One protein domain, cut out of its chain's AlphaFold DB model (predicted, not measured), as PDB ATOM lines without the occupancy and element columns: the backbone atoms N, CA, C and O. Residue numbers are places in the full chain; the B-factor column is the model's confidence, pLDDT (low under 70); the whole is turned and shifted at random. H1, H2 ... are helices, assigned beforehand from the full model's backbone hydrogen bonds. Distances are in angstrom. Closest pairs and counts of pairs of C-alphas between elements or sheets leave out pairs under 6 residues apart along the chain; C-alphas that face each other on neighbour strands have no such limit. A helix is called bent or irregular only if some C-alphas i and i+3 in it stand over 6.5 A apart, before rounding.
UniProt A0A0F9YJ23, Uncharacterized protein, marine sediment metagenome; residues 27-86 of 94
ATOM      1  N   LYS A  27     181.986 140.107 169.409       49.53
ATOM      2  CA  LYS A  27     181.548 139.731 168.056       49.53
ATOM      3  C   LYS A  27     180.103 139.244 168.024       49.53
ATOM      4  O   LYS A  27     179.441 139.296 166.993       49.53
ATOM      5  N   MET A  28     179.557 138.889 169.178       49.22
ATOM      6  CA  MET A  28     178.149 138.547 169.331       49.22
ATOM      7  C   MET A  28     177.337 139.824 169.534       49.22
ATOM      8  O   MET A  28     177.182 140.284 170.657       49.22
ATOM      9  N   THR A  29     176.951 140.445 168.415       56.06
ATOM     10  CA  THR A  29     175.885 141.461 168.201       56.06
ATOM     11  C   THR A  29     176.223 142.323 166.995       56.06
ATOM     12  O   THR A  29     175.345 142.586 166.186       56.06
ATOM     13  N   LEU A  30     177.492 142.705 166.819       60.84
ATOM     14  CA  LEU A  30     177.915 143.455 165.640       60.84
ATOM     15  C   LEU A  30     177.675 142.635 164.374       60.84
ATOM     16  O   LEU A  30     177.097 143.142 163.420       60.84
ATOM     17  N   ASP A  31     178.055 141.357 164.397       64.75
ATOM     18  CA  ASP A  31     177.820 140.431 163.289       64.75
ATOM     19  C   ASP A  31     176.315 140.315 162.967       64.75
ATOM     20  O   ASP A  31     175.908 140.365 161.810       64.75
ATOM     21  N   ARG A  32     175.459 140.328 164.004       71.62
ATOM     22  CA  ARG A  32     173.988 140.336 163.879       71.62
ATOM     23  C   ARG A  32     173.425 141.648 163.321       71.62
ATOM     24  O   ARG A  32     172.485 141.604 162.528       71.62
ATOM     25  N   VAL A  33     173.986 142.797 163.703       73.25
ATOM     26  CA  VAL A  33     173.605 144.122 163.178       73.25
ATOM     27  C   VAL A  33     174.024 144.257 161.717       73.25
ATOM     28  O   VAL A  33     173.228 144.711 160.901       73.25
ATOM     29  N   VAL A  34     175.227 143.800 161.359       73.25
ATOM     30  CA  VAL A  34     175.708 143.794 159.969       73.25
ATOM     31  C   VAL A  34     174.857 142.861 159.103       73.25
ATOM     32  O   VAL A  34     174.455 143.272 158.016       73.25
ATOM     33  N   LEU A  35     174.502 141.664 159.589       75.81
ATOM     34  CA  LEU A  35     173.578 140.761 158.887       75.81
ATOM     35  C   LEU A  35     172.184 141.379 158.702       75.81
ATOM     36  O   LEU A  35     171.626 141.309 157.608       75.81
ATOM     37  N   SER A  36     171.628 142.000 159.747       77.12
ATOM     38  CA  SER A  36     170.301 142.631 159.674       77.12
ATOM     39  C   SER A  36     170.297 143.827 158.725       77.12
ATOM     40  O   SER A  36     169.371 143.984 157.932       77.12
ATOM     41  N   PHE A  37     171.356 144.638 158.747       80.06
ATOM     42  CA  PHE A  37     171.530 145.761 157.829       80.06
ATOM     43  C   PHE A  37     171.659 145.295 156.375       80.06
ATOM     44  O   PHE A  37     171.014 145.859 155.493       80.06
ATOM     45  N   ALA A  38     172.435 144.235 156.126       78.69
ATOM     46  CA  ALA A  38     172.562 143.639 154.800       78.69
ATOM     47  C   ALA A  38     171.209 143.120 154.282       78.69
ATOM     48  O   ALA A  38     170.831 143.428 153.154       78.69
ATOM     49  N   GLY A  39     170.444 142.405 155.114       80.75
ATOM     50  CA  GLY A  39     169.107 141.920 154.753       80.75
ATOM     51  C   GLY A  39     168.113 143.048 154.457       80.75
ATOM     52  O   GLY A  39     167.409 143.002 153.448       80.75
ATOM     53  N   LEU A  40     168.099 144.098 155.287       83.62
ATOM     54  CA  LEU A  40     167.236 145.266 155.095       83.62
ATOM     55  C   LEU A  40     167.566 146.008 153.790       83.62
ATOM     56  O   LEU A  40     166.664 146.355 153.032       83.62
ATOM     57  N   MET A  41     168.855 146.222 153.509       79.50
ATOM     58  CA  MET A  41     169.310 146.876 152.279       79.50
ATOM     59  C   MET A  41     168.940 146.087 151.021       79.50
ATOM     60  O   MET A  41     168.571 146.697 150.018       79.50
ATOM     61  N   VAL A  42     168.983 144.753 151.067       83.12
ATOM     62  CA  VAL A  42     168.558 143.900 149.944       83.12
ATOM     63  C   VAL A  42     167.052 144.015 149.707       83.12
ATOM     64  O   VAL A  42     166.641 144.244 148.572       83.12
ATOM     65  N   LEU A  43     166.229 143.933 150.758       83.25
ATOM     66  CA  LEU A  43     164.770 144.099 150.658       83.25
ATOM     67  C   LEU A  43     164.378 145.476 150.108       83.25
ATOM     68  O   LEU A  43     163.567 145.561 149.185       83.25
ATOM     69  N   LEU A  44     164.995 146.545 150.623       83.12
ATOM     70  CA  LEU A  44     164.803 147.914 150.129       83.12
ATOM     71  C   LEU A  44     165.199 148.050 148.658       83.12
ATOM     72  O   LEU A  44     164.484 148.683 147.885       83.12
ATOM     73  N   SER A  45     166.309 147.432 148.260       77.12
ATOM     74  CA  SER A  45     166.798 147.513 146.885       77.12
ATOM     75  C   SER A  45     165.927 146.735 145.908       77.12
ATOM     76  O   SER A  45     165.704 147.216 144.802       77.12
ATOM     77  N   VAL A  46     165.397 145.573 146.306       80.56
ATOM     78  CA  VAL A  46     164.397 144.822 145.525       80.56
ATOM     79  C   VAL A  46     163.121 145.641 145.359       80.56
ATOM     80  O   VAL A  46     162.656 145.808 144.235       80.56
ATOM     81  N   ALA A  47     162.600 146.225 146.442       83.19
ATOM     82  CA  ALA A  47     161.407 147.065 146.379       83.19
ATOM     83  C   ALA A  47     161.604 148.277 145.449       83.19
ATOM     84  O   ALA A  47     160.782 148.514 144.567       83.19
ATOM     85  N   LEU A  48     162.714 149.011 145.571       75.94
ATOM     86  CA  LEU A  48     162.977 150.168 144.706       75.94
ATOM     87  C   LEU A  48     163.324 149.791 143.262       75.94
ATOM     88  O   LEU A  48     162.980 150.536 142.348       75.94
ATOM     89  N   GLY A  49     163.966 148.645 143.035       78.00
ATOM     90  CA  GLY A  49     164.264 148.154 141.689       78.00
ATOM     91  C   GLY A  49     163.007 147.836 140.880       78.00
ATOM     92  O   GLY A  49     162.981 148.081 139.677       78.00
ATOM     93  N   VAL A  50     161.946 147.376 141.553       76.00
ATOM     94  CA  VAL A  50     160.628 147.142 140.943       76.00
ATOM     95  C   VAL A  50     159.882 148.457 140.676       76.00
ATOM     96  O   VAL A  50     159.216 148.570 139.653       76.00
ATOM     97  N   TYR A  51     159.995 149.455 141.563       73.38
ATOM     98  CA  TYR A  51     159.209 150.698 141.482       73.38
ATOM     99  C   TYR A  51     159.864 151.852 140.704       73.38
ATOM    100  O   TYR A  51     159.145 152.718 140.213       73.38
ATOM    101  N   VAL A  52     161.198 151.913 140.608       75.50
ATOM    102  CA  VAL A  52     161.915 153.066 140.027       75.50
ATOM    103  C   VAL A  52     162.718 152.672 138.792       75.50
ATOM    104  O   VAL A  52     162.486 153.211 137.713       75.50
ATOM    105  N   SER A  53     163.698 151.773 138.932       68.88
ATOM    106  CA  SER A  53     164.531 151.320 137.811       68.88
ATOM    107  C   SER A  53     165.457 150.162 138.220       68.88
ATOM    108  O   SER A  53     166.091 150.250 139.277       68.88
ATOM    109  N   PRO A  54     165.655 149.127 137.380       72.06
ATOM    110  CA  PRO A  54     166.520 147.979 137.688       72.06
ATOM    111  C   PRO A  54     168.004 148.338 137.890       72.06
ATOM    112  O   PRO A  54     168.755 147.562 138.483       72.06
ATOM    113  N   TYR A  55     168.445 149.529 137.463       77.25
ATOM    114  CA  TYR A  55     169.815 150.015 137.675       77.25
ATOM    115  C   TYR A  55     170.187 150.191 139.158       77.25
ATOM    116  O   TYR A  55     171.370 150.163 139.498       77.25
ATOM    117  N   TRP A  56     169.208 150.304 140.061       67.06
ATOM    118  CA  TRP A  56     169.454 150.391 141.508       67.06
ATOM    119  C   TRP A  56     170.093 149.124 142.100       67.06
ATOM    120  O   TRP A  56     170.820 149.190 143.096       67.06
ATOM    121  N   HIS A  57     169.914 147.969 141.455       71.19
ATOM    122  CA  HIS A  57     170.539 146.723 141.895       71.19
ATOM    123  C   HIS A  57     172.060 146.727 141.737       71.19
ATOM    124  O   HIS A  57     172.738 146.061 142.513       71.19
ATOM    125  N   LEU A  58     172.625 147.508 140.808       78.50
ATOM    126  CA  LEU A  58     174.081 147.572 140.613       78.50
ATOM    127  C   LEU A  58     174.803 148.117 141.851       78.50
ATOM    128  O   LEU A  58     175.833 147.577 142.248       78.50
ATOM    129  N   LEU A  59     174.229 149.125 142.516       75.12
ATOM    130  CA  LEU A  59     174.751 149.643 143.788       75.12
ATOM    131  C   LEU A  59     174.670 148.592 144.904       75.12
ATOM    132  O   LEU A  59     175.596 148.453 145.703       75.12
ATOM    133  N   THR A  60     173.592 147.810 144.923       81.56
ATOM    134  CA  THR A  60     173.380 146.736 145.909       81.56
ATOM    135  C   THR A  60     174.384 145.607 145.722       81.56
ATOM    136  O   THR A  60     174.979 145.131 146.686       81.56
ATOM    137  N   VAL A  61     174.610 145.203 144.471       81.00
ATOM    138  CA  VAL A  61     175.583 144.174 144.095       81.00
ATOM    139  C   VAL A  61     176.998 144.641 144.419       81.00
ATOM    140  O   VAL A  61     177.767 143.867 144.980       81.00
ATOM    141  N   PHE A  62     177.334 145.907 144.160       81.88
ATOM    142  CA  PHE A  62     178.635 146.472 144.521       81.88
ATOM    143  C   PHE A  62     178.876 146.445 146.038       81.88
ATOM    144  O   PHE A  62     179.925 145.983 146.491       81.88
ATOM    145  N   VAL A  63     177.899 146.870 146.844       75.81
ATOM    146  CA  VAL A  63     177.979 146.793 148.315       75.81
ATOM    147  C   VAL A  63     178.074 145.342 148.794       75.81
ATOM    148  O   VAL A  63     178.906 145.031 149.647       75.81
ATOM    149  N   GLY A  64     177.281 144.437 148.216       76.06
ATOM    150  CA  GLY A  64     177.312 143.006 148.526       76.06
ATOM    151  C   GLY A  64     178.663 142.363 148.214       76.06
ATOM    152  O   GLY A  64     179.185 141.611 149.033       76.06
ATOM    153  N   LEU A  65     179.282 142.716 147.085       79.88
ATOM    154  CA  LEU A  65     180.605 142.228 146.697       79.88
ATOM    155  C   LEU A  65     181.689 142.677 147.690       79.88
ATOM    156  O   LEU A  65     182.536 141.880 148.089       79.88
ATOM    157  N   ASN A  66     181.613 143.928 148.155       75.50
ATOM    158  CA  ASN A  66     182.504 144.457 149.191       75.50
ATOM    159  C   ASN A  66     182.301 143.748 150.546       75.50
ATOM    160  O   ASN A  66     183.268 143.504 151.274       75.50
ATOM    161  N   LEU A  67     181.065 143.360 150.883       72.25
ATOM    162  CA  LEU A  67     180.775 142.540 152.067       72.25
ATOM    163  C   LEU A  67     181.327 141.117 151.924       72.25
ATOM    164  O   LEU A  67     181.933 140.612 152.863       72.25
ATOM    165  N   ILE A  68     181.186 140.491 150.754       76.94
ATOM    166  CA  ILE A  68     181.734 139.155 150.472       76.94
ATOM    167  C   ILE A  68     183.259 139.179 150.587       76.94
ATOM    168  O   ILE A  68     183.835 138.340 151.277       76.94
ATOM    169  N   GLN A  69     183.916 140.178 149.994       71.25
ATOM    170  CA  GLN A  69     185.361 140.359 150.128       71.25
ATOM    171  C   GLN A  69     185.767 140.489 151.601       71.25
ATOM    172  O   GLN A  69     186.772 139.916 152.023       71.25
ATOM    173  N   SER A  70     184.954 141.168 152.407       64.19
ATOM    174  CA  SER A  70     185.167 141.314 153.847       64.19
ATOM    175  C   SER A  70     184.946 140.025 154.633       64.19
ATOM    176  O   SER A  70     185.618 139.817 155.636       64.19
ATOM    177  N   SER A  71     184.054 139.139 154.193       63.25
ATOM    178  CA  SER A  71     183.891 137.808 154.790       63.25
ATOM    179  C   SER A  71     185.121 136.926 154.561       63.25
ATOM    180  O   SER A  71     185.450 136.108 155.415       63.25
ATOM    181  N   PHE A  72     185.835 137.127 153.447       65.81
ATOM    182  CA  PHE A  72     187.075 136.406 153.138       65.81
ATOM    183  C   PHE A  72     188.341 137.063 153.718       65.81
ATOM    184  O   PHE A  72     189.279 136.357 154.073       65.81
ATOM    185  N   THR A  73     188.381 138.395 153.843       58.09
ATOM    186  CA  THR A  73     189.562 139.156 154.322       58.09
ATOM    187  C   THR A  73     189.425 139.734 155.735       58.09
ATOM    188  O   THR A  73     190.387 140.255 156.291       58.09
ATOM    189  N   GLY A  74     188.242 139.654 156.344       58.78
ATOM    190  CA  GLY A  74     187.943 140.169 157.686       58.78
ATOM    191  C   GLY A  74     187.761 141.690 157.783       58.78
ATOM    192  O   GLY A  74     187.570 142.210 158.882       58.78
ATOM    193  N   PHE A  75     187.805 142.423 156.666       56.38
ATOM    194  CA  PHE A  75     187.860 143.890 156.640       56.38
ATOM    195  C   PHE A  75     186.499 144.538 156.332       56.38
ATOM    196  O   PHE A  75     186.353 145.241 155.343       56.38
ATOM    197  N   CYS A  76     185.480 144.307 157.168       62.25
ATOM    198  CA  CYS A  76     184.123 144.799 156.893       62.25
ATOM    199  C   CYS A  76     183.976 146.322 157.136       62.25
ATOM    200  O   CYS A  76     183.983 146.749 158.296       62.25
ATOM    201  N   PRO A  77     183.781 147.168 156.098       61.75
ATOM    202  CA  PRO A  77     183.607 148.613 156.276       61.75
ATOM    203  C   PRO A  77     182.323 148.950 157.046       61.75
ATOM    204  O   PRO A  77     182.320 149.885 157.845       61.75
ATOM    205  N   ALA A  78     181.267 148.139 156.907       62.41
ATOM    206  CA  ALA A  78     180.053 148.274 157.710       62.41
ATOM    207  C   ALA A  78     180.339 148.022 159.200       62.41
ATOM    208  O   ALA A  78     179.899 148.786 160.055       62.41
ATOM    209  N   ALA A  79     181.160 147.017 159.520       61.31
ATOM    210  CA  ALA A  79     181.584 146.764 160.893       61.31
ATOM    211  C   ALA A  79     182.420 147.916 161.467       61.31
ATOM    212  O   ALA A  79     182.254 148.281 162.629       61.31
ATOM    213  N   ILE A  80     183.292 148.527 160.659       62.88
ATOM    214  CA  ILE A  80     184.086 149.700 161.059       62.88
ATOM    215  C   ILE A  80     183.175 150.913 161.304       62.88
ATOM    216  O   ILE A  80     183.373 151.630 162.287       62.88
ATOM    217  N   MET A  81     182.153 151.113 160.466       64.81
ATOM    218  CA  MET A  81     181.160 152.183 160.610       64.81
ATOM    219  C   MET A  81     180.325 152.011 161.887       64.81
ATOM    220  O   MET A  81     180.232 152.944 162.684       64.81
ATOM    221  N   PHE A  82     179.799 150.807 162.144       62.28
ATOM    222  CA  PHE A  82     179.022 150.507 163.353       62.28
ATOM    223  C   PHE A  82     179.874 150.524 164.633       62.28
ATOM    224  O   PHE A  82     179.395 150.982 165.671       62.28
ATOM    225  N   ARG A  83     181.160 150.130 164.567       58.50
ATOM    226  CA  ARG A  83     182.114 150.321 165.681       58.50
ATOM    227  C   ARG A  83     182.375 151.793 165.972       58.50
ATOM    228  O   ARG A  83     182.469 152.159 167.138       58.50
ATOM    229  N   LYS A  84     182.498 152.633 164.939       59.50
ATOM    230  CA  LYS A  84     182.683 154.085 165.099       59.50
ATOM    231  C   LYS A  84     181.435 154.787 165.633       59.50
ATOM    232  O   LYS A  84     181.574 155.760 166.360       59.50
ATOM    233  N   LEU A  85     180.247 154.280 165.310       56.88
ATOM    234  CA  LEU A  85     178.966 154.812 165.786       56.88
ATOM    235  C   LEU A  85     178.606 154.376 167.218       56.88
ATOM    236  O   LEU A  85     177.558 154.766 167.722       56.88
ATOM    237  N   GLY A  86     179.462 153.604 167.901       52.19
ATOM    238  CA  GLY A  86     179.299 153.317 169.331       52.19
ATOM    239  C   GLY A  86     178.080 152.456 169.668       52.19
ATOM    240  O   GLY A  86     177.607 152.492 170.806       52.19
TER     241      GLY A  86
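Overview. This is residues 27 to 86 of the 94 residues of an uncharacterized protein of marine sediment metagenome (UniProt A0A0F9YJ23). A long helical hairpin, H1 and H2, makes the length of the domain, with the short helix H3 set across its open end, where it packs on residues 30 to 34 of H1. The two long helices meet along part of their lengths, on the side of the link that joins them. The printed part has 60 residues with three named helices, in the order H1, H2, H3, and no named strand; the class is all helix. It is only just loose, close to compact, with a radius of gyration of the C-alphas of 12.7 A, and elongated, spanning 36 by 21 by 16 A.

Along the chain. H1, residues 27 to 51, is the longest helix at 36.4 A, from C-alpha 27 at (181.548, 139.731, 168.056) to C-alpha 51 at (159.209, 150.698, 141.482). It is neither bent nor irregular, but only just: C-alphas 28 and 31 are 6.3 A apart. H2, residues 56 to 73, measures 26.4 A. H3, residues 77 to 84, ends with C-alpha 84 at (182.683, 154.085, 165.099).

Arrangement. H1 and H2 form a helical hairpin, running opposite ways at a shallow tilt of 21 degrees. They touch through residues 38 to 49 of H1 and 56 to 64 of H2 alone; the closest C-alphas, of Gly 49 and Trp 56, are 5.7 A apart. H3 touches H1 at residues 30 to 34 of H1 alone, the closest C-alphas being those of Val 34 and Ala 78, 6.6 A apart. These two run opposite ways at a steep tilt of 56 degrees. H2 and H3 are close but not clearly touching, about perpendicular at 77 degrees; their closest C-alphas, of Ser 70 and Pro 77, are 7.8 A apart. In H3 every O i to N i+4 pair is within hydrogen-bond range, in H1 19 of 21 and in H2 13 of 14.

Size, cuts and confidence. The C-alphas of Lys 27 and Val 52 are the two farthest apart, at 36.7 A. The printed part has no cut, and the links H1 to H2 and H2 to H3 are tight. The mean pLDDT of the printed part is 70.6; residues 27 to 31, 53, 56 and 70 to 86 are under 70.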